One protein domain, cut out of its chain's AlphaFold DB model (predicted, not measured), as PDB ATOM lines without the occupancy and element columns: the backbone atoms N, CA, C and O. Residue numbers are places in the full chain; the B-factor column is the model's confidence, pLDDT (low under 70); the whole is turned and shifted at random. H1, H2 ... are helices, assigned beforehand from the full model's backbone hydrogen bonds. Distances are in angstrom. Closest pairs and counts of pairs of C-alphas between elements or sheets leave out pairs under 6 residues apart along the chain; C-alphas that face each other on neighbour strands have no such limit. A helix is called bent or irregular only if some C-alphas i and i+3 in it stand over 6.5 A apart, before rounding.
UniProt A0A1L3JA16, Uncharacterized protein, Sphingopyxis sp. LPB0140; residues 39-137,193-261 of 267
ATOM      1  N   LEU A  39     196.600 193.601 173.855       97.81
ATOM      2  CA  LEU A  39     196.901 192.989 172.559       97.81
ATOM      3  C   LEU A  39     195.646 192.925 171.675       97.81
ATOM      4  O   LEU A  39     195.700 193.318 170.511       97.81
ATOM      5  N   GLU A  40     194.521 192.471 172.235       97.50
ATOM      6  CA  GLU A  40     193.214 192.443 171.563       97.50
ATOM      7  C   GLU A  40     192.739 193.845 171.171       97.50
ATOM      8  O   GLU A  40     192.244 194.045 170.065       97.50
ATOM      9  N   GLU A  41     192.913 194.835 172.048       98.38
ATOM     10  CA  GLU A  41     192.504 196.215 171.777       98.38
ATOM     11  C   GLU A  41     193.277 196.796 170.587       98.38
ATOM     12  O   GLU A  41     192.681 197.340 169.653       98.38
ATOM     13  N   LYS A  42     194.600 196.609 170.559       98.38
ATOM     14  CA  LYS A  42     195.450 197.085 169.460       98.38
ATOM     15  C   LYS A  42     195.195 196.333 168.160       98.38
ATOM     16  O   LYS A  42     195.196 196.944 167.094       98.38
ATOM     17  N   ALA A  43     194.961 195.024 168.217       98.06
ATOM     18  CA  ALA A  43     194.664 194.230 167.027       98.06
ATOM     19  C   ALA A  43     193.310 194.638 166.421       98.06
ATOM     20  O   ALA A  43     193.207 194.820 165.201       98.06
ATOM     21  N   MET A  44     192.308 194.902 167.265       98.06
ATOM     22  CA  MET A  44     191.025 195.464 166.851       98.06
ATOM     23  C   MET A  44     191.202 196.863 166.253       98.06
ATOM     24  O   MET A  44     190.672 197.142 165.174       98.06
ATOM     25  N   GLN A  45     192.004 197.724 166.886       97.88
ATOM     26  CA  GLN A  45     192.309 199.061 166.378       97.88
ATOM     27  C   GLN A  45     192.965 199.004 164.993       97.88
ATOM     28  O   GLN A  45     192.516 199.697 164.079       97.88
ATOM     29  N   VAL A  46     193.984 198.158 164.797       96.75
ATOM     30  CA  VAL A  46     194.616 197.954 163.481       96.75
ATOM     31  C   VAL A  46     193.579 197.497 162.460       96.75
ATOM     32  O   VAL A  46     193.522 198.051 161.361       96.75
ATOM     33  N   SER A  47     192.718 196.543 162.816       96.19
ATOM     34  CA  SER A  47     191.667 196.076 161.915       96.19
ATOM     35  C   SER A  47     190.695 197.190 161.509       96.19
ATOM     36  O   SER A  47     190.354 197.317 160.333       96.19
ATOM     37  N   GLN A  48     190.243 198.012 162.455       96.12
ATOM     38  CA  GLN A  48     189.341 199.134 162.181       96.12
ATOM     39  C   GLN A  48     190.032 200.238 161.371       96.12
ATOM     40  O   GLN A  48     189.413 200.856 160.505       96.12
ATOM     41  N   MET A  49     191.330 200.464 161.601       94.00
ATOM     42  CA  MET A  49     192.139 201.397 160.818       94.00
ATOM     43  C   MET A  49     192.345 200.919 159.382       94.00
ATOM     44  O   MET A  49     192.363 201.751 158.475       94.00
ATOM     45  N   GLN A  50     192.502 199.617 159.142       91.69
ATOM     46  CA  GLN A  50     192.633 199.073 157.788       91.69
ATOM     47  C   GLN A  50     191.306 199.066 157.036       91.69
ATOM     48  O   GLN A  50     191.278 199.435 155.865       91.69
ATOM     49  N   TYR A  51     190.204 198.785 157.732       92.44
ATOM     50  CA  TYR A  51     188.862 198.732 157.154       92.44
ATOM     51  C   TYR A  51     187.911 199.736 157.825       92.44
ATOM     52  O   TYR A  51     186.954 199.312 158.482       92.44
ATOM     53  N   PRO A  52     188.130 201.064 157.689       93.25
ATOM     54  CA  PRO A  52     187.232 202.045 158.283       93.25
ATOM     55  C   PRO A  52     185.843 201.923 157.678       93.25
ATOM     56  O   PRO A  52     185.709 201.842 156.455       93.25
ATOM     57  N   ARG A  53     184.813 201.975 158.525       93.56
ATOM     58  CA  ARG A  53     183.412 201.792 158.117       93.56
ATOM     59  C   ARG A  53     183.041 202.613 156.889       93.56
ATOM     60  O   ARG A  53     182.580 202.050 155.903       93.56
ATOM     61  N   GLU A  54     183.281 203.917 156.938       93.50
ATOM     62  CA  GLU A  54     182.919 204.839 155.857       93.50
ATOM     63  C   GLU A  54     183.594 204.467 154.531       93.50
ATOM     64  O   GLU A  54     182.952 204.471 153.484       93.50
ATOM     65  N   GLN A  55     184.874 204.087 154.578       89.31
ATOM     66  CA  GLN A  55     185.638 203.716 153.386       89.31
ATOM     67  C   GLN A  55     185.148 202.396 152.800       89.31
ATOM     68  O   GLN A  55     184.908 202.323 151.597       89.31
ATOM     69  N   VAL A  56     184.967 201.376 153.640       88.75
ATOM     70  CA  VAL A  56     184.494 200.052 153.215       88.75
ATOM     71  C   VAL A  56     183.113 200.159 152.577       88.75
ATOM     72  O   VAL A  56     182.911 199.673 151.470       88.75
ATOM     73  N   VAL A  57     182.178 200.844 153.238       89.88
ATOM     74  CA  VAL A  57     180.805 201.008 152.749       89.88
ATOM     75  C   VAL A  57     180.774 201.806 151.448       89.88
ATOM     76  O   VAL A  57     180.111 201.386 150.496       89.88
ATOM     77  N   ALA A  58     181.497 202.928 151.369       88.38
ATOM     78  CA  ALA A  58     181.536 203.751 150.163       88.38
ATOM     79  C   ALA A  58     182.155 202.996 148.977       88.38
ATOM     80  O   ALA A  58     181.609 203.024 147.875       88.38
ATOM     81  N   GLN A  59     183.263 202.284 149.197       85.12
ATOM     82  CA  GLN A  59     183.931 201.510 148.148       85.12
ATOM     83  C   GLN A  59     183.092 200.318 147.690       85.12
ATOM     84  O   GLN A  59     182.914 200.157 146.485       85.12
ATOM     85  N   ALA A  60     182.524 199.539 148.617       84.38
ATOM     86  CA  ALA A  60     181.614 198.440 148.293       84.38
ATOM     87  C   ALA A  60     180.433 198.925 147.449       84.38
ATOM     88  O   ALA A  60     180.093 198.337 146.422       84.38
ATOM     89  N   THR A  61     179.831 200.035 147.876       85.00
ATOM     90  CA  THR A  61     178.699 200.650 147.191       85.00
ATOM     91  C   THR A  61     179.090 201.075 145.779       85.00
ATOM     92  O   THR A  61     178.438 200.670 144.822       85.00
ATOM     93  N   ASN A  62     180.196 201.807 145.618       85.56
ATOM     94  CA  ASN A  62     180.687 202.234 144.306       85.56
ATOM     95  C   ASN A  62     181.041 201.049 143.396       85.56
ATOM     96  O   ASN A  62     180.689 201.060 142.219       85.56
ATOM     97  N   ALA A  63     181.684 200.010 143.930       81.69
ATOM     98  CA  ALA A  63     182.018 198.810 143.170       81.69
ATOM     99  C   ALA A  63     180.756 198.091 142.672       81.69
ATOM    100  O   ALA A  63     180.685 197.718 141.501       81.69
ATOM    101  N   ILE A  64     179.732 197.952 143.523       81.75
ATOM    102  CA  ILE A  64     178.452 197.345 143.136       81.75
ATOM    103  C   ILE A  64     177.702 198.222 142.136       81.75
ATOM    104  O   ILE A  64     177.136 197.680 141.190       81.75
ATOM    105  N   LEU A  65     177.720 199.549 142.287       84.00
ATOM    106  CA  LEU A  65     177.155 200.480 141.306       84.00
ATOM    107  C   LEU A  65     177.791 200.275 139.928       84.00
ATOM    108  O   LEU A  65     177.083 200.062 138.943       84.00
ATOM    109  N   SER A  66     179.123 200.288 139.863       83.44
ATOM    110  CA  SER A  66     179.874 200.079 138.624       83.44
ATOM    111  C   SER A  66     179.610 198.700 138.020       83.44
ATOM    112  O   SER A  66     179.349 198.603 136.822       83.44
ATOM    113  N   ALA A  67     179.625 197.642 138.834       82.00
ATOM    114  CA  ALA A  67     179.365 196.278 138.380       82.00
ATOM    115  C   ALA A  67     177.927 196.093 137.884       82.00
ATOM    116  O   ALA A  67     177.720 195.527 136.813       82.00
ATOM    117  N   SER A  68     176.945 196.613 138.623       81.88
ATOM    118  CA  SER A  68     175.528 196.543 138.252       81.88
ATOM    119  C   SER A  68     175.276 197.295 136.956       81.88
ATOM    120  O   SER A  68     174.617 196.768 136.067       81.88
ATOM    121  N   LYS A  69     175.852 198.494 136.805       84.88
ATOM    122  CA  LYS A  69     175.738 199.273 135.573       84.88
ATOM    123  C   LYS A  69     176.282 198.501 134.371       84.88
ATOM    124  O   LYS A  69     175.554 198.327 133.403       84.88
ATOM    125  N   ILE A  70     177.500 197.963 134.467       83.38
ATOM    126  CA  ILE A  70     178.112 197.173 133.386       83.38
ATOM    127  C   ILE A  70     177.273 195.926 133.066       83.38
ATOM    128  O   ILE A  70     177.023 195.630 131.899       83.38
ATOM    129  N   ALA A  71     176.814 195.197 134.085       78.75
ATOM    130  CA  ALA A  71     176.016 193.987 133.895       78.75
ATOM    131  C   ALA A  71     174.662 194.278 133.227       78.75
ATOM    132  O   ALA A  71     174.228 193.529 132.354       78.75
ATOM    133  N   ILE A  72     174.006 195.373 133.615       81.56
ATOM    134  CA  ILE A  72     172.710 195.781 133.068       81.56
ATOM    135  C   ILE A  72     172.868 196.344 131.647       81.56
ATOM    136  O   ILE A  72     172.068 196.006 130.779       81.56
ATOM    137  N   GLU A  73     173.903 197.144 131.373       81.44
ATOM    138  CA  GLU A  73     174.193 197.671 130.026       81.44
ATOM    139  C   GLU A  73     174.492 196.555 129.015       81.44
ATOM    140  O   GLU A  73     174.109 196.655 127.850       81.44
ATOM    141  N   ASN A  74     175.109 195.460 129.466       82.50
ATOM    142  CA  ASN A  74     175.369 194.280 128.642       82.50
ATOM    143  C   ASN A  74     174.161 193.331 128.521       82.50
ATOM    144  O   ASN A  74     174.243 192.334 127.805       82.50
ATOM    145  N   ASN A  75     173.039 193.611 129.195       86.44
ATOM    146  CA  ASN A  75     171.820 192.813 129.108       86.44
ATOM    147  C   ASN A  75     170.862 193.405 128.048       86.44
ATOM    148  O   ASN A  75     170.311 194.488 128.266       86.44
ATOM    149  N   PRO A  76     170.586 192.704 126.927       91.69
ATOM    150  CA  PRO A  76     169.750 193.244 125.849       91.69
ATOM    151  C   PRO A  76     168.329 193.624 126.284       91.69
ATOM    152  O   PRO A  76     167.776 194.609 125.796       91.69
ATOM    153  N   THR A  77     167.737 192.874 127.216       91.00
ATOM    154  CA  THR A  77     166.395 193.152 127.747       91.00
ATOM    155  C   THR A  77     166.385 194.439 128.558       91.00
ATOM    156  O   THR A  77     165.503 195.275 128.375       91.00
ATOM    157  N   MET A  78     167.388 194.644 129.411       90.06
ATOM    158  CA  MET A  78     167.502 195.874 130.194       90.06
ATOM    159  C   MET A  78     167.860 197.082 129.330       90.06
ATOM    160  O   MET A  78     167.346 198.174 129.566       90.06
ATOM    161  N   ALA A  79     168.684 196.895 128.297       91.19
ATOM    162  CA  ALA A  79     168.970 197.937 127.316       91.19
ATOM    163  C   ALA A  79     167.698 198.369 126.564       91.19
ATOM    164  O   ALA A  79     167.453 199.566 126.404       91.19
ATOM    165  N   ALA A  80     166.854 197.414 126.153       93.94
ATOM    166  CA  ALA A  80     165.553 197.705 125.550       93.94
ATOM    167  C   ALA A  80     164.621 198.432 126.531       93.94
ATOM    168  O   ALA A  80     164.018 199.441 126.163       93.94
ATOM    169  N   LEU A  81     164.570 197.979 127.786       93.56
ATOM    170  CA  LEU A  81     163.772 198.611 128.835       93.56
ATOM    171  C   LEU A  81     164.210 200.059 129.088       93.56
ATOM    172  O   LEU A  81     163.369 200.944 129.161       93.56
ATOM    173  N   ASN A  82     165.515 200.334 129.148       94.69
ATOM    174  CA  ASN A  82     166.034 201.694 129.323       94.69
ATOM    175  C   ASN A  82     165.828 202.585 128.095       94.69
ATOM    176  O   ASN A  82     165.738 203.801 128.226       94.69
ATOM    177  N   LYS A  83     165.744 202.002 126.895       95.62
ATOM    178  CA  LYS A  83     165.351 202.747 125.694       95.62
ATOM    179  C   LYS A  83     163.880 203.165 125.758       95.62
ATOM    180  O   LYS A  83     163.560 204.267 125.325       95.62
ATOM    181  N   GLN A  84     163.009 202.297 126.274       96.94
ATOM    182  CA  GLN A  84     161.586 202.594 126.466       96.94
ATOM    183  C   GLN A  84     161.357 203.570 127.632       96.94
ATOM    184  O   GLN A  84     160.557 204.489 127.510       96.94
ATOM    185  N   TYR A  85     162.113 203.410 128.719       97.19
ATOM    186  CA  TYR A  85     162.027 204.199 129.946       97.19
ATOM    187  C   TYR A  85     163.410 204.774 130.316       97.19
ATOM    188  O   TYR A  85     164.120 204.188 131.143       97.19
ATOM    189  N   PRO A  86     163.835 205.904 129.717       96.12
ATOM    190  CA  PRO A  86     165.158 206.479 129.962       96.12
ATOM    191  C   PRO A  86     165.410 206.790 131.442       96.12
ATOM    192  O   PRO A  86     164.715 207.612 132.034       96.12
ATOM    193  N   GLY A  87     166.434 206.163 132.028       94.62
ATOM    194  CA  GLY A  87     166.827 206.361 133.430       94.62
ATOM    195  C   GLY A  87     166.350 205.267 134.389       94.62
ATOM    196  O   GLY A  87     166.767 205.261 135.546       94.62
ATOM    197  N   ILE A  88     165.558 204.296 133.919       95.38
ATOM    198  CA  ILE A  88     165.063 203.192 134.757       95.38
ATOM    199  C   ILE A  88     166.197 202.355 135.366       95.38
ATOM    200  O   ILE A  88     166.084 201.891 136.497       95.38
ATOM    201  N   ILE A  89     167.320 202.195 134.654       92.62
ATOM    202  CA  ILE A  89     168.496 201.472 135.165       92.62
ATOM    203  C   ILE A  89     169.080 202.192 136.382       92.62
ATOM    204  O   ILE A  89     169.347 201.555 137.401       92.62
ATOM    205  N   ASP A  90     169.254 203.511 136.291       93.50
ATOM    206  CA  ASP A  90     169.798 204.306 137.390       93.50
ATOM    207  C   ASP A  90     168.877 204.246 138.613       93.50
ATOM    208  O   ASP A  90     169.368 204.146 139.736       93.50
ATOM    209  N   GLU A  91     167.557 204.260 138.409       95.06
ATOM    210  CA  GLU A  91     166.572 204.144 139.490       95.06
ATOM    211  C   GLU A  91     166.626 202.768 140.172       95.06
ATOM    212  O   GLU A  91     166.726 202.676 141.398       95.06
ATOM    213  N   ILE A  92     166.658 201.684 139.389       92.00
ATOM    214  CA  ILE A  92     166.816 200.311 139.892       92.00
ATOM    215  C   ILE A  92     168.086 200.197 140.741       92.00
ATOM    216  O   ILE A  92     168.049 199.709 141.876       92.00
ATOM    217  N   ILE A  93     169.211 200.679 140.217       91.00
ATOM    218  CA  ILE A  93     170.499 200.622 140.900       91.00
ATOM    219  C   ILE A  93     170.460 201.448 142.199       91.00
ATOM    220  O   ILE A  93     170.797 200.927 143.266       91.00
ATOM    221  N   LYS A  94     169.996 202.706 142.149       93.75
ATOM    222  CA  LYS A  94     169.906 203.596 143.322       93.75
ATOM    223  C   LYS A  94     169.004 203.028 144.413       93.75
ATOM    224  O   LYS A  94     169.364 203.099 145.587       93.75
ATOM    225  N   SER A  95     167.886 202.405 144.041       95.25
ATOM    226  CA  SER A  95     166.950 201.790 144.994       95.25
ATOM    227  C   SER A  95     167.573 200.650 145.809       95.25
ATOM    228  O   SER A  95     167.143 200.370 146.927       95.25
ATOM    229  N   SER A  96     168.624 200.019 145.276       92.69
ATOM    230  CA  SER A  96     169.335 198.908 145.915       92.69
ATOM    231  C   SER A  96     170.322 199.380 146.987       92.69
ATOM    232  O   SER A  96     170.658 198.615 147.894       92.69
ATOM    233  N   LEU A  97     170.793 200.632 146.895       92.31
ATOM    234  CA  LEU A  97     171.900 201.137 147.708       92.31
ATOM    235  C   LEU A  97     171.655 201.041 149.212       92.31
ATOM    236  O   LEU A  97     172.532 200.514 149.890       92.31
ATOM    237  N   PRO A  98     170.491 201.442 149.760       95.19
ATOM    238  CA  PRO A  98     170.277 201.369 151.203       95.19
ATOM    239  C   PRO A  98     170.387 199.940 151.752       95.19
ATOM    240  O   PRO A  98     170.920 199.738 152.839       95.19
ATOM    241  N   ILE A  99     169.926 198.940 150.990       94.44
ATOM    242  CA  ILE A  99     169.990 197.523 151.383       94.44
ATOM    243  C   ILE A  99     171.435 197.027 151.353       94.44
ATOM    244  O   ILE A  99     171.882 196.373 152.294       94.44
ATOM    245  N   ILE A 100     172.171 197.357 150.291       90.69
ATOM    246  CA  ILE A 100     173.583 196.999 150.137       90.69
ATOM    247  C   ILE A 100     174.418 197.641 151.246       90.69
ATOM    248  O   ILE A 100     175.146 196.939 151.946       90.69
ATOM    249  N   THR A 101     174.286 198.954 151.438       93.50
ATOM    250  CA  THR A 101     174.984 199.714 152.478       93.50
ATOM    251  C   THR A 101     174.742 199.098 153.849       93.50
ATOM    252  O   THR A 101     175.706 198.746 154.527       93.50
ATOM    253  N   LYS A 102     173.475 198.864 154.214       95.56
ATOM    254  CA  LYS A 102     173.123 198.252 155.498       95.56
ATOM    255  C   LYS A 102     173.732 196.860 155.663       95.56
ATOM    256  O   LYS A 102     174.255 196.549 156.727       95.56
ATOM    257  N   ALA A 103     173.707 196.035 154.616       93.06
ATOM    258  CA  ALA A 103     174.287 194.698 154.670       93.06
ATOM    259  C   ALA A 103     175.803 194.733 154.917       93.06
ATOM    260  O   ALA A 103     176.295 193.942 155.719       93.06
ATOM    261  N   TYR A 104     176.536 195.655 154.281       93.38
ATOM    262  CA  TYR A 104     177.969 195.845 154.539       93.38
ATOM    263  C   TYR A 104     178.250 196.366 155.945       93.38
ATOM    264  O   TYR A 104     179.168 195.870 156.596       93.38
ATOM    265  N   GLU A 105     177.460 197.325 156.430       95.19
ATOM    266  CA  GLU A 105     177.567 197.821 157.805       95.19
ATOM    267  C   GLU A 105     177.367 196.705 158.834       95.19
ATOM    268  O   GLU A 105     178.139 196.611 159.787       95.19
ATOM    269  N   ASP A 106     176.381 195.832 158.611       95.56
ATOM    270  CA  ASP A 106     176.037 194.741 159.527       95.56
ATOM    271  C   ASP A 106     177.102 193.651 159.588       95.56
ATOM    272  O   ASP A 106     177.376 193.113 160.662       95.56
ATOM    273  N   LYS A 107     177.726 193.319 158.452       94.81
ATOM    274  CA  LYS A 107     178.758 192.274 158.408       94.81
ATOM    275  C   LYS A 107     180.167 192.784 158.706       94.81
ATOM    276  O   LYS A 107     181.056 191.968 158.939       94.81
ATOM    277  N   LEU A 108     180.415 194.094 158.691       95.62
ATOM    278  CA  LEU A 108     181.749 194.662 158.921       95.62
ATOM    279  C   LEU A 108     182.371 194.273 160.278       95.62
ATOM    280  O   LEU A 108     183.551 193.920 160.294       95.62
ATOM    281  N   PRO A 109     181.627 194.230 161.401       97.06
ATOM    282  CA  PRO A 109     182.163 193.727 162.665       97.06
ATOM    283  C   PRO A 109     182.734 192.303 162.587       97.06
ATOM    284  O   PRO A 109     183.720 192.012 163.260       97.06
ATOM    285  N   LEU A 110     182.184 191.426 161.732       96.44
ATOM    286  CA  LEU A 110     182.726 190.076 161.526       96.44
ATOM    287  C   LEU A 110     184.086 190.114 160.828       96.44
ATOM    288  O   LEU A 110     184.981 189.351 161.195       96.44
ATOM    289  N   LEU A 111     184.271 191.005 159.848       94.81
ATOM    290  CA  LEU A 111     185.579 191.212 159.222       94.81
ATOM    291  C   LEU A 111     186.591 191.719 160.247       94.81
ATOM    292  O   LEU A 111     187.732 191.256 160.263       94.81
ATOM    293  N   TRP A 112     186.177 192.650 161.110       97.06
ATOM    294  CA  TRP A 112     187.052 193.171 162.151       97.06
ATOM    295  C   TRP A 112     187.449 192.109 163.171       97.06
ATOM    296  O   TRP A 112     188.626 191.992 163.499       97.06
ATOM    297  N   ALA A 113     186.507 191.275 163.612       97.38
ATOM    298  CA  ALA A 113     186.787 190.174 164.526       97.38
ATOM    299  C   ALA A 113     187.733 189.126 163.911       97.38
ATOM    300  O   ALA A 113     188.669 188.675 164.573       97.38
ATOM    301  N   ASN A 114     187.535 188.760 162.638       96.56
ATOM    302  CA  ASN A 114     188.407 187.798 161.957       96.56
ATOM    303  C   ASN A 114     189.831 188.360 161.757       96.56
ATOM    304  O   ASN A 114     190.807 187.674 162.059       96.56
ATOM    305  N   ASN A 115     189.966 189.623 161.335       95.31
ATOM    306  CA  ASN A 115     191.268 190.300 161.257       95.31
ATOM    307  C   ASN A 115     191.934 190.423 162.631       95.31
ATOM    308  O   ASN A 115     193.133 190.190 162.742       95.31
ATOM    309  N   ASN A 116     191.174 190.755 163.676       96.56
ATOM    310  CA  ASN A 116     191.679 190.821 165.043       96.56
ATOM    311  C   ASN A 116     192.319 189.487 165.459       96.56
ATOM    312  O   ASN A 116     193.477 189.466 165.871       96.56
ATOM    313  N   ALA A 117     191.614 188.368 165.261       96.75
ATOM    314  CA  ALA A 117     192.148 187.036 165.546       96.75
ATOM    315  C   ALA A 117     193.406 186.723 164.715       96.75
ATOM    316  O   ALA A 117     194.391 186.201 165.242       96.75
ATOM    317  N   LEU A 118     193.410 187.085 163.427       95.50
ATOM    318  CA  LEU A 118     194.581 186.922 162.565       95.50
ATOM    319  C   LEU A 118     195.779 187.739 163.072       95.50
ATOM    320  O   LEU A 118     196.896 187.221 163.112       95.50
ATOM    321  N   TYR A 119     195.566 188.985 163.495       96.12
ATOM    322  CA  TYR A 119     196.631 189.834 164.019       96.12
ATOM    323  C   TYR A 119     197.171 189.327 165.354       96.12
ATOM    324  O   TYR A 119     198.386 189.225 165.508       96.12
ATOM    325  N   MET A 120     196.306 188.927 166.284       97.38
ATOM    326  CA  MET A 120     196.734 188.359 167.568       97.38
ATOM    327  C   MET A 120     197.617 187.119 167.404       97.38
ATOM    328  O   MET A 120     198.557 186.922 168.166       97.38
ATOM    329  N   ASN A 121     197.343 186.297 166.389       97.06
ATOM    330  CA  ASN A 121     198.114 185.082 166.129       97.06
ATOM    331  C   ASN A 121     199.498 185.350 165.516       97.06
ATOM    332  O   ASN A 121     200.367 184.482 165.578       97.06
ATOM    333  N   ASN A 122     199.714 186.520 164.907       97.06
ATOM    334  CA  ASN A 122     200.916 186.806 164.115       97.06
ATOM    335  C   ASN A 122     201.786 187.942 164.678       97.06
ATOM    336  O   ASN A 122     202.967 188.060 164.326       97.06
ATOM    337  N   PHE A 123     201.233 188.780 165.554       97.56
ATOM    338  CA  PHE A 123     201.876 189.998 166.030       97.56
ATOM    339  C   PHE A 123     201.910 190.067 167.552       97.56
ATOM    340  O   PHE A 123     200.994 189.644 168.248       97.56
ATOM    341  N   THR A 124     203.003 190.627 168.060       98.25
ATOM    342  CA  THR A 124     203.109 191.036 169.462       98.25
ATOM    343  C   THR A 124     202.468 192.408 169.661       98.25
ATOM    344  O   THR A 124     202.234 193.134 168.697       98.25
ATOM    345  N   GLU A 125     202.257 192.816 170.911       98.31
ATOM    346  CA  GLU A 125     201.735 194.152 171.217       98.31
ATOM    347  C   GLU A 125     202.620 195.264 170.620       98.31
ATOM    348  O   GLU A 125     202.121 196.170 169.958       98.31
ATOM    349  N   ASN A 126     203.945 195.127 170.750       98.44
ATOM    350  CA  ASN A 126     204.913 196.066 170.182       98.44
ATOM    351  C   ASN A 126     204.881 196.099 168.645       98.44
ATOM    352  O   ASN A 126     205.083 197.149 168.040       98.44
ATOM    353  N   ASP A 127     204.636 194.959 167.990       98.31
ATOM    354  CA  ASP A 127     204.451 194.956 166.538       98.31
ATOM    355  C   ASP A 127     203.209 195.776 166.144       98.31
ATOM    356  O   ASP A 127     203.264 196.574 165.209       98.31
ATOM    357  N   LEU A 128     202.094 195.611 166.860       98.19
ATOM    358  CA  LEU A 128     200.865 196.357 166.583       98.19
ATOM    359  C   LEU A 128     201.045 197.858 166.834       98.19
ATOM    360  O   LEU A 128     200.576 198.653 166.023       98.19
ATOM    361  N   ASP A 129     201.796 198.255 167.865       98.50
ATOM    362  CA  ASP A 129     202.151 199.662 168.102       98.50
ATOM    363  C   ASP A 129     202.899 200.289 166.923       98.50
ATOM    364  O   ASP A 129     202.618 201.427 166.537       98.50
ATOM    365  N   ILE A 130     203.829 199.553 166.311       98.00
ATOM    366  CA  ILE A 130     204.565 200.015 165.126       98.00
ATOM    367  C   ILE A 130     203.604 200.212 163.946       98.00
ATOM    368  O   ILE A 130     203.698 201.216 163.234       98.00
ATOM    369  N   ILE A 131     202.657 199.287 163.750       97.38
ATOM    370  CA  ILE A 131     201.640 199.380 162.691       97.38
ATOM    371  C   ILE A 131     200.734 200.590 162.925       97.38
ATOM    372  O   ILE A 131     200.515 201.370 161.996       97.38
ATOM    373  N   ILE A 132     200.231 200.764 164.149       98.06
ATOM    374  CA  ILE A 132     199.371 201.888 164.537       98.06
ATOM    375  C   ILE A 132     200.113 203.207 164.316       98.06
ATOM    376  O   ILE A 132     199.616 204.076 163.600       98.06
ATOM    377  N   THR A 133     201.336 203.323 164.841       98.19
ATOM    378  CA  THR A 133     202.173 204.527 164.725       98.19
ATOM    379  C   THR A 133     202.413 204.902 163.267       98.19
ATOM    380  O   THR A 133     202.229 206.059 162.883       98.19
ATOM    381  N   PHE A 134     202.779 203.935 162.419       97.69
ATOM    382  CA  PHE A 134     202.972 204.199 160.996       97.69
ATOM    383  C   PHE A 134     201.673 204.662 160.328       97.69
ATOM    384  O   PHE A 134     201.676 205.693 159.659       97.69
ATOM    385  N   ASN A 135     200.555 203.965 160.546       95.88
ATOM    386  CA  ASN A 135     199.274 204.312 159.920       95.88
ATOM    387  C   ASN A 135     198.687 205.648 160.413       95.88
ATOM    388  O   ASN A 135     197.871 206.237 159.709       95.88
ATOM    389  N   GLN A 136     199.092 206.132 161.590       96.94
ATOM    390  CA  GLN A 136     198.721 207.453 162.116       96.94
ATOM    391  C   GLN A 136     199.690 208.571 161.706       96.94
ATOM    392  O   GLN A 136     199.360 209.748 161.844       96.94
ATOM    393  N   SER A 137     200.877 208.236 161.198       97.94
ATOM    394  CA  SER A 137     201.824 209.232 160.691       97.94
ATOM    395  C   SER A 137     201.281 209.943 159.445       97.94
ATOM    396  O   SER A 137     200.502 209.374 158.677       97.94
ATOM    397  N   GLN A 193     210.522 211.900 148.101       97.94
ATOM    398  CA  GLN A 193     211.600 210.966 148.431       97.94
ATOM    399  C   GLN A 193     211.665 210.649 149.936       97.94
ATOM    400  O   GLN A 193     211.906 209.502 150.304       97.94
ATOM    401  N   THR A 194     211.435 211.643 150.801       98.31
ATOM    402  CA  THR A 194     211.425 211.460 152.262       98.31
ATOM    403  C   THR A 194     210.290 210.536 152.698       98.31
ATOM    404  O   THR A 194     210.532 209.577 153.425       98.31
ATOM    405  N   GLU A 195     209.078 210.777 152.193       98.12
ATOM    406  CA  GLU A 195     207.904 209.948 152.486       98.12
ATOM    407  C   GLU A 195     208.111 208.506 151.995       98.12
ATOM    408  O   GLU A 195     207.837 207.556 152.724       98.12
ATOM    409  N   LEU A 196     208.661 208.320 150.788       96.44
ATOM    410  CA  LEU A 196     209.003 206.989 150.288       96.44
ATOM    411  C   LEU A 196     209.971 206.281 151.236       96.44
ATOM    412  O   LEU A 196     209.712 205.146 151.618       96.44
ATOM    413  N   VAL A 197     211.060 206.935 151.652       97.69
ATOM    414  CA  VAL A 197     212.043 206.344 152.579       97.69
ATOM    415  C   VAL A 197     211.389 205.883 153.886       97.69
ATOM    416  O   VAL A 197     211.783 204.848 154.420       97.69
ATOM    417  N   GLU A 198     210.398 206.600 154.405       97.50
ATOM    418  CA  GLU A 198     209.643 206.173 155.589       97.50
ATOM    419  C   GLU A 198     208.790 204.927 155.325       97.50
ATOM    420  O   GLU A 198     208.855 203.985 156.118       97.50
ATOM    421  N   VAL A 199     208.072 204.868 154.194       95.56
ATOM    422  CA  VAL A 199     207.350 203.653 153.761       95.56
ATOM    423  C   VAL A 199     208.321 202.477 153.650       95.56
ATOM    424  O   VAL A 199     208.098 201.430 154.249       95.56
ATOM    425  N   PHE A 200     209.454 202.673 152.971       95.38
ATOM    426  CA  PHE A 200     210.498 201.661 152.821       95.38
ATOM    427  C   PHE A 200     211.031 201.165 154.167       95.38
ATOM    428  O   PHE A 200     211.211 199.960 154.345       95.38
ATOM    429  N   LYS A 201     211.302 202.066 155.116       96.81
ATOM    430  CA  LYS A 201     211.772 201.697 156.460       96.81
ATOM    431  C   LYS A 201     210.743 200.847 157.194       96.81
ATOM    432  O   LYS A 201     211.124 199.860 157.818       96.81
ATOM    433  N   PHE A 202     209.465 201.208 157.104       96.12
ATOM    434  CA  PHE A 202     208.390 200.415 157.685       96.12
ATOM    435  C   PHE A 202     208.296 199.033 157.024       96.12
ATOM    436  O   PHE A 202     208.353 198.024 157.725       96.12
ATOM    437  N   GLU A 203     208.238 198.962 155.693       93.56
ATOM    438  CA  GLU A 203     208.124 197.701 154.944       93.56
ATOM    439  C   GLU A 203     209.305 196.750 155.186       93.56
ATOM    440  O   GLU A 203     209.111 195.539 155.268       93.56
ATOM    441  N   ASN A 204     210.521 197.287 155.342       94.56
ATOM    442  CA  ASN A 204     211.734 196.503 155.609       94.56
ATOM    443  C   ASN A 204     211.983 196.244 157.104       94.56
ATOM    444  O   ASN A 204     212.985 195.625 157.462       94.56
ATOM    445  N   SER A 205     211.097 196.699 157.994       96.44
ATOM    446  CA  SER A 205     211.143 196.310 159.404       96.44
ATOM    447  C   SER A 205     210.703 194.849 159.588       96.44
ATOM    448  O   SER A 205     210.077 194.249 158.707       96.44
ATOM    449  N   ASN A 206     210.987 194.268 160.758       97.44
ATOM    450  CA  ASN A 206     210.496 192.928 161.101       97.44
ATOM    451  C   ASN A 206     208.956 192.868 161.056       97.44
ATOM    452  O   ASN A 206     208.378 191.938 160.499       97.44
ATOM    453  N   THR A 207     208.294 193.903 161.577       96.50
ATOM    454  CA  THR A 207     206.834 194.038 161.578       96.50
ATOM    455  C   THR A 207     206.261 194.171 160.162       96.50
ATOM    456  O   THR A 207     205.306 193.476 159.821       96.50
ATOM    457  N   GLY A 208     206.871 194.996 159.304       93.44
ATOM    458  CA  GLY A 208     206.468 195.137 157.897       93.44
ATOM    459  C   GLY A 208     206.643 193.843 157.098       93.44
ATOM    460  O   GLY A 208     205.774 193.467 156.309       93.44
ATOM    461  N   SER A 209     207.713 193.095 157.372       94.25
ATOM    462  CA  SER A 209     207.939 191.777 156.768       94.25
ATOM    463  C   SER A 209     206.862 190.767 157.178       94.25
ATOM    464  O   SER A 209     206.338 190.063 156.314       94.25
ATOM    465  N   LYS A 210     206.473 190.728 158.463       93.62
ATOM    466  CA  LYS A 210     205.364 189.887 158.955       93.62
ATOM    467  C   LYS A 210     204.033 190.228 158.283       93.62
ATOM    468  O   LYS A 210     203.328 189.316 157.861       93.62
ATOM    469  N   LEU A 211     203.710 191.517 158.124       91.81
ATOM    470  CA  LEU A 211     202.519 191.949 157.375       91.81
ATOM    471  C   LEU A 211     202.518 191.406 155.941       91.81
ATOM    472  O   LEU A 211     201.496 190.919 155.461       91.81
ATOM    473  N   GLY A 212     203.678 191.414 155.283       87.75
ATOM    474  CA  GLY A 212     203.833 190.815 153.961       87.75
ATOM    475  C   GLY A 212     203.574 189.314 153.907       87.75
ATOM    476  O   GLY A 212     203.042 188.830 152.912       87.75
ATOM    477  N   LEU A 213     203.906 188.575 154.968       89.75
ATOM    478  CA  LEU A 213     203.675 187.129 155.028       89.75
ATOM    479  C   LEU A 213     202.190 186.778 155.149       89.75
ATOM    480  O   LEU A 213     201.766 185.791 154.558       89.75
ATOM    481  N   ILE A 214     201.404 187.599 155.850       91.12
ATOM    482  CA  ILE A 214     199.965 187.356 156.046       91.12
ATOM    483  C   ILE A 214     199.077 188.044 154.999       91.12
ATOM    484  O   ILE A 214     197.857 187.963 155.074       91.12
ATOM    485  N   THR A 215     199.651 188.757 154.024       86.44
ATOM    486  CA  THR A 215     198.866 189.532 153.043       86.44
ATOM    487  C   THR A 215     197.900 188.644 152.248       86.44
ATOM    488  O   THR A 215     196.768 189.044 151.993       86.44
ATOM    489  N   GLU A 216     198.314 187.429 151.878       85.31
ATOM    490  CA  GLU A 216     197.441 186.499 151.148       85.31
ATOM    491  C   GLU A 216     196.322 185.938 152.039       85.31
ATOM    492  O   GLU A 216     195.190 185.795 151.581       85.31
ATOM    493  N   ASP A 217     196.599 185.702 153.326       88.81
ATOM    494  CA  ASP A 217     195.581 185.319 154.311       88.81
ATOM    495  C   ASP A 217     194.513 186.402 154.446       88.81
ATOM    496  O   ASP A 217     193.317 186.111 154.393       88.81
ATOM    497  N   VAL A 218     194.937 187.665 154.555       88.44
ATOM    498  CA  VAL A 218     194.006 188.791 154.655       88.44
ATOM    499  C   VAL A 218     193.161 188.911 153.386       88.44
ATOM    500  O   VAL A 218     191.942 189.027 153.484       88.44
ATOM    501  N   LYS A 219     193.772 188.822 152.197       83.81
ATOM    502  CA  LYS A 219     193.045 188.857 150.914       83.81
ATOM    503  C   LYS A 219     192.001 187.748 150.811       83.81
ATOM    504  O   LYS A 219     190.858 188.019 150.450       83.81
ATOM    505  N   ASN A 220     192.373 186.515 151.149       84.00
ATOM    506  CA  ASN A 220     191.463 185.371 151.093       84.00
ATOM    507  C   ASN A 220     190.297 185.517 152.075       84.00
ATOM    508  O   ASN A 220     189.153 185.224 151.724       84.00
ATOM    509  N   MET A 221     190.573 185.997 153.285       90.12
ATOM    510  CA  MET A 221     189.558 186.256 154.302       90.12
ATOM    511  C   MET A 221     188.601 187.383 153.891       90.12
ATOM    512  O   MET A 221     187.389 187.214 154.012       90.12
ATOM    513  N   VAL A 222     189.116 188.506 153.373       87.75
ATOM    514  CA  VAL A 222     188.293 189.611 152.846       87.75
ATOM    515  C   VAL A 222     187.427 189.123 151.689       87.75
ATOM    516  O   VAL A 222     186.233 189.398 151.678       87.75
ATOM    517  N   GLY A 223     187.986 188.338 150.765       84.25
ATOM    518  CA  GLY A 223     187.222 187.796 149.642       84.25
ATOM    519  C   GLY A 223     186.079 186.890 150.090       84.25
ATOM    520  O   GLY A 223     184.964 187.018 149.602       84.25
ATOM    521  N   GLN A 224     186.303 186.017 151.075       87.25
ATOM    522  CA  GLN A 224     185.228 185.194 151.645       87.25
ATOM    523  C   GLN A 224     184.170 186.041 152.372       87.25
ATOM    524  O   GLN A 224     182.972 185.796 152.213       87.25
ATOM    525  N   TRP A 225     184.591 187.056 153.132       90.88
ATOM    526  CA  TRP A 225     183.688 188.001 153.794       90.88
ATOM    527  C   TRP A 225     182.838 188.794 152.793       90.88
ATOM    528  O   TRP A 225     181.647 189.015 153.030       90.88
ATOM    529  N   ASP A 226     183.404 189.183 151.649       86.19
ATOM    530  CA  ASP A 226     182.694 189.911 150.595       86.19
ATOM    531  C   ASP A 226     181.493 189.130 150.066       86.19
ATOM    532  O   ASP A 226     180.447 189.734 149.836       86.19
ATOM    533  N   PHE A 227     181.588 187.803 149.973       85.12
ATOM    534  CA  PHE A 227     180.483 186.933 149.548       85.12
ATOM    535  C   PHE A 227     179.547 186.501 150.681       85.12
ATOM    536  O   PHE A 227     178.498 185.914 150.413       85.12
ATOM    537  N   TYR A 228     179.878 186.808 151.934       89.25
ATOM    538  CA  TYR A 228     179.012 186.512 153.066       89.25
ATOM    539  C   TYR A 228     177.882 187.545 153.166       89.25
ATOM    540  O   TYR A 228     178.107 188.705 153.517       89.25
ATOM    541  N   PHE A 229     176.659 187.122 152.854       87.56
ATOM    542  CA  PHE A 229     175.432 187.903 153.005       87.56
ATOM    543  C   PHE A 229     174.334 187.040 153.641       87.56
ATOM    544  O   PHE A 229     174.390 185.817 153.512       87.56
ATOM    545  N   PRO A 230     173.320 187.646 154.291       86.75
ATOM    546  CA  PRO A 230     172.141 186.916 154.751       86.75
ATOM    547  C   PRO A 230     171.460 186.140 153.615       86.75
ATOM    548  O   PRO A 230     171.382 186.640 152.491       86.75
ATOM    549  N   ASP A 231     170.884 184.973 153.917       90.56
ATOM    550  CA  ASP A 231     170.247 184.089 152.923       90.56
ATOM    551  C   ASP A 231     169.166 184.788 152.078       90.56
ATOM    552  O   ASP A 231     168.967 184.478 150.903       90.56
ATOM    553  N   ASN A 232     168.471 185.774 152.652       91.81
ATOM    554  CA  ASN A 232     167.419 186.534 151.979       91.81
ATOM    555  C   ASN A 232     167.915 187.810 151.272       91.81
ATOM    556  O   ASN A 232     167.101 188.518 150.675       91.81
ATOM    557  N   PHE A 233     169.214 188.125 151.305       89.06
ATOM    558  CA  PHE A 233     169.760 189.379 150.773       89.06
ATOM    559  C   PHE A 233     169.419 189.582 149.292       89.06
ATOM    560  O   PHE A 233     168.897 190.629 148.908       89.06
ATOM    561  N   GLN A 234     169.621 188.551 148.468       86.94
ATOM    562  CA  GLN A 234     169.305 188.599 147.036       86.94
ATOM    563  C   GLN A 234     167.810 188.843 146.790       86.94
ATOM    564  O   GLN A 234     167.433 189.624 145.916       86.94
ATOM    565  N   GLN A 235     166.942 188.234 147.603       91.75
ATOM    566  CA  GLN A 235     165.498 188.444 147.523       91.75
ATOM    567  C   GLN A 235     165.113 189.878 147.919       91.75
ATOM    568  O   GLN A 235     164.251 190.482 147.279       91.75
ATOM    569  N   MET A 236     165.749 190.438 148.952       92.44
ATOM    570  CA  MET A 236     165.530 191.820 149.383       92.44
ATOM    571  C   MET A 236     165.916 192.817 148.284       92.44
ATOM    572  O   MET A 236     165.116 193.695 147.957       92.44
ATOM    573  N   VAL A 237     167.092 192.636 147.674       89.56
ATOM    574  CA  VAL A 237     167.567 193.459 146.552       89.56
ATOM    575  C   VAL A 237     166.621 193.338 145.354       89.56
ATOM    576  O   VAL A 237     166.117 194.345 144.862       89.56
ATOM    577  N   ALA A 238     166.273 192.121 144.933       89.25
ATOM    578  CA  ALA A 238     165.361 191.918 143.806       89.25
ATOM    579  C   ALA A 238     163.972 192.544 144.043       89.25
ATOM    580  O   ALA A 238     163.359 193.093 143.126       89.25
ATOM    581  N   ASN A 239     163.462 192.489 145.276       94.06
ATOM    582  CA  ASN A 239     162.170 193.075 145.618       94.06
ATOM    583  C   ASN A 239     162.183 194.607 145.571       94.06
ATOM    584  O   ASN A 239     161.207 195.185 145.089       94.06
ATOM    585  N   VAL A 240     163.243 195.268 146.056       95.31
ATOM    586  CA  VAL A 240     163.327 196.739 145.984       95.31
ATOM    587  C   VAL A 240     163.505 197.209 144.544       95.31
ATOM    588  O   VAL A 240     162.794 198.115 144.117       95.31
ATOM    589  N   GLN A 241     164.333 196.506 143.769       92.56
ATOM    590  CA  GLN A 241     164.549 196.777 142.350       92.56
ATOM    591  C   GLN A 241     163.254 196.661 141.547       92.56
ATOM    592  O   GLN A 241     162.922 197.562 140.780       92.56
ATOM    593  N   ARG A 242     162.481 195.586 141.760       95.00
ATOM    594  CA  ARG A 242     161.186 195.395 141.093       95.00
ATOM    595  C   ARG A 242     160.218 196.529 141.417       95.00
ATOM    596  O   ARG A 242     159.616 197.081 140.506       95.00
ATOM    597  N   LYS A 243     160.082 196.889 142.697       96.81
ATOM    598  CA  LYS A 243     159.191 197.980 143.125       96.81
ATOM    599  C   LYS A 243     159.595 199.321 142.512       96.81
ATOM    600  O   LYS A 243     158.723 200.049 142.052       96.81
ATOM    601  N   ALA A 244     160.892 199.626 142.500       96.38
ATOM    602  CA  ALA A 244     161.417 200.855 141.915       96.38
ATOM    603  C   ALA A 244     161.162 200.913 140.403       96.38
ATOM    604  O   ALA A 244     160.641 201.909 139.914       96.38
ATOM    605  N   ALA A 245     161.432 199.819 139.683       95.62
ATOM    606  CA  ALA A 245     161.159 199.717 138.252       95.62
ATOM    607  C   ALA A 245     159.669 199.911 137.933       95.62
ATOM    608  O   ALA A 245     159.334 200.713 137.069       95.62
ATOM    609  N   THR A 246     158.776 199.208 138.642       97.56
ATOM    610  CA  THR A 246     157.321 199.332 138.452       97.56
ATOM    611  C   THR A 246     156.861 200.769 138.657       97.56
ATOM    612  O   THR A 246     156.235 201.332 137.765       97.56
ATOM    613  N   LYS A 247     157.246 201.383 139.780       98.12
ATOM    614  CA  LYS A 247     156.884 202.767 140.085       98.12
ATOM    615  C   LYS A 247     157.392 203.742 139.014       98.12
ATOM    616  O   LYS A 247     156.649 204.614 138.585       98.12
ATOM    617  N   PHE A 248     158.638 203.581 138.569       97.69
ATOM    618  CA  PHE A 248     159.231 204.441 137.542       97.69
ATOM    619  C   PHE A 248     158.477 204.355 136.208       97.69
ATOM    620  O   PHE A 248     158.245 205.377 135.568       97.69
ATOM    621  N   MET A 249     158.084 203.146 135.789       98.06
ATOM    622  CA  MET A 249     157.303 202.947 134.563       98.06
ATOM    623  C   MET A 249     155.913 203.576 134.673       98.06
ATOM    624  O   MET A 249     155.530 204.323 133.782       98.06
ATOM    625  N   GLU A 250     155.204 203.360 135.788       98.12
ATOM    626  CA  GLU A 250     153.886 203.966 136.040       98.12
ATOM    627  C   GLU A 250     153.940 205.503 135.981       98.12
ATOM    628  O   GLU A 250     153.093 206.139 135.356       98.12
ATOM    629  N   GLU A 251     154.962 206.115 136.589       97.94
ATOM    630  CA  GLU A 251     155.169 207.569 136.556       97.94
ATOM    631  C   GLU A 251     155.509 208.082 135.146       97.94
ATOM    632  O   GLU A 251     155.061 209.164 134.751       97.94
ATOM    633  N   ALA A 252     156.292 207.323 134.375       97.50
ATOM    634  CA  ALA A 252     156.658 207.676 133.007       97.50
ATOM    635  C   ALA A 252     155.465 207.579 132.043       97.50
ATOM    636  O   ALA A 252     155.254 208.500 131.250       97.50
ATOM    637  N   ASP A 253     154.672 206.511 132.146       97.81
ATOM    638  CA  ASP A 253     153.480 206.291 131.322       97.81
ATOM    639  C   ASP A 253     152.420 207.364 131.612       97.81
ATOM    640  O   ASP A 253     151.951 208.035 130.690       97.81
ATOM    641  N   ALA A 254     152.143 207.651 132.891       97.88
ATOM    642  CA  ALA A 254     151.209 208.712 133.280       97.88
ATOM    643  C   ALA A 254     151.633 210.096 132.752       97.88
ATOM    644  O   ALA A 254     150.800 210.914 132.352       97.88
ATOM    645  N   LYS A 255     152.943 210.376 132.721       97.00
ATOM    646  CA  LYS A 255     153.478 211.625 132.164       97.00
ATOM    647  C   LYS A 255     153.299 211.703 130.645       97.00
ATOM    648  O   LYS A 255     153.021 212.788 130.134       97.00
ATOM    649  N   ALA A 256     153.470 210.592 129.930       96.06
ATOM    650  CA  ALA A 256     153.269 210.535 128.484       96.06
ATOM    651  C   ALA A 256     151.790 210.737 128.109       96.06
ATOM    652  O   ALA A 256     151.491 211.531 127.219       96.06
ATOM    653  N   GLU A 257     150.869 210.104 128.840       96.56
ATOM    654  CA  GLU A 257     149.418 210.273 128.658       96.56
ATOM    655  C   GLU A 257     148.967 211.723 128.890       96.56
ATOM    656  O   GLU A 257     148.191 212.281 128.107       96.56
ATOM    657  N   ALA A 258     149.492 212.366 129.937       96.25
ATOM    658  CA  ALA A 258     149.206 213.768 130.227       96.25
ATOM    659  C   ALA A 258     149.740 214.718 129.142       96.25
ATOM    660  O   ALA A 258     149.109 215.733 128.852       96.25
ATOM    661  N   ALA A 259     150.894 214.409 128.542       95.56
ATOM    662  CA  ALA A 259     151.448 215.202 127.446       95.56
ATOM    663  C   ALA A 259     150.585 215.095 126.180       95.56
ATOM    664  O   ALA A 259     150.232 216.126 125.617       95.56
ATOM    665  N   ALA A 260     150.176 213.880 125.801       95.19
ATOM    666  CA  ALA A 260     149.326 213.650 124.630       95.19
ATOM    667  C   ALA A 260     147.961 214.352 124.758       95.19
ATOM    668  O   ALA A 260     147.508 215.021 123.836       95.19
ATOM    669  N   SER A 261     147.350 214.296 125.947       94.56
ATOM    670  CA  SER A 261     146.047 214.931 126.204       94.56
ATOM    671  C   SER A 261     146.071 216.466 126.094       94.56
ATOM    672  O   SER A 261     145.032 217.078 125.859       94.56
TER     673      SER A 261
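This is residues 39 to 137 and 193 to 261 of the 267 residues of an uncharacterized protein of Sphingopyxis sp. LPB0140 (UniProt A0A1L3JA16). A long, loose string of helices is built along one bent helix, H4, with H1 and H2 running back along it one after the other and H7b packing on its longer arm. H3 makes the turn from H2 into H4; H8 crosses the short arm of H4 and sticks out at that end with residues 254 to 261, while H5, H6 and H7a make a loose head at the opposite end. The printed part has 168 residues, with eight named helices, H1 to H8 in chain order, and no named strand: all helix. It is loose, with a radius of gyration of the C-alphas of 22.5 A, and elongated, spanning 75 by 40 by 24 A.

The hub is H4, residues 88 to 122, touching 5 other helices; by its hydrogen bonds it was assigned as one helix, but it is bent, with C-alphas 95 and 98 7.1 A apart. Its arms, H4a, residues 88 to 95, and H4b, residues 98 to 122, stand at a steep tilt of 54 degrees. H4b is itself irregular, C-alphas 106 and 109 being 7.0 A apart, with a kink of 31 degrees near residue 109. H1, residues 39 to 50, touches H4b at a steep tilt of 45 degrees, opposite ways; their closest C-alphas, of Ala 43 and Asn 116, are 4.9 A apart. H2, residues 53 to 73, touches H4a with residues 65 to 72 alone, at a shallow tilt of 22 degrees, opposite ways, closest at the C-alphas of Leu 65 and Ile 93, 6.7 A. H3, residues 76 to 84, touches H4a about perpendicular, at 79 degrees, closest at the C-alphas of Asn 82 and Ile 88, 5.7 A. H8, residues 233 to 261, touches H4a with residues 240 to 249 alone, at a steep tilt of 45 degrees, closest at the C-alphas of Ile 92 and Gln 241, 4.9 A. H7, residues 206 to 227, assigned as one helix by its hydrogen bonds, is also bent: C-alphas 213 and 216 are 7.4 A apart, and its arms H7a, residues 206 to 213, and H7b, residues 216 to 227, stand at 52 degrees, a steep tilt. H7b touches H4b at a shallow tilt of 25 degrees, closest at the C-alphas of Leu 111 and Trp 225, 6.6 A. H5, residues 125 to 136, touches H1 at 26 degrees, a shallow tilt, closest at the C-alphas of Leu 39 and Glu 125, 5.1 A, and only just touches H7a, with 3 pairs of C-alphas within 8 A, the closest those of Asp 127 and Thr 207, 5.6 A. H6, residues 193 to 203, touches no helix; it is close to H5 but not clearly touching, at 7.4 A between the C-alphas of Phe 134 and Phe 202. Each O i to N i+4 pair is within hydrogen-bond range in H1, H2, H3, H4a, H5, H6, H7a, H7b and H8; in H4b 19 of 21 are.

H1 begins at C-alpha 39, (196.901, 192.989, 172.559). From first to last C-alpha H2 measures 29.9 A, H4b 36.3 A and H8 42.6 A; H8 ends at C-alpha 261, (146.047, 214.931, 126.204).

The C-alphas farthest apart, of Asn 206 and Ser 261, are 76.5 A apart. Residues 138 to 192 are not printed, and C-alphas 137 and 193 are 15.8 A apart across the cut. The links that are printed whole are tight. The mean pLDDT of the printed part is 93.1, and no printed residue is under 70.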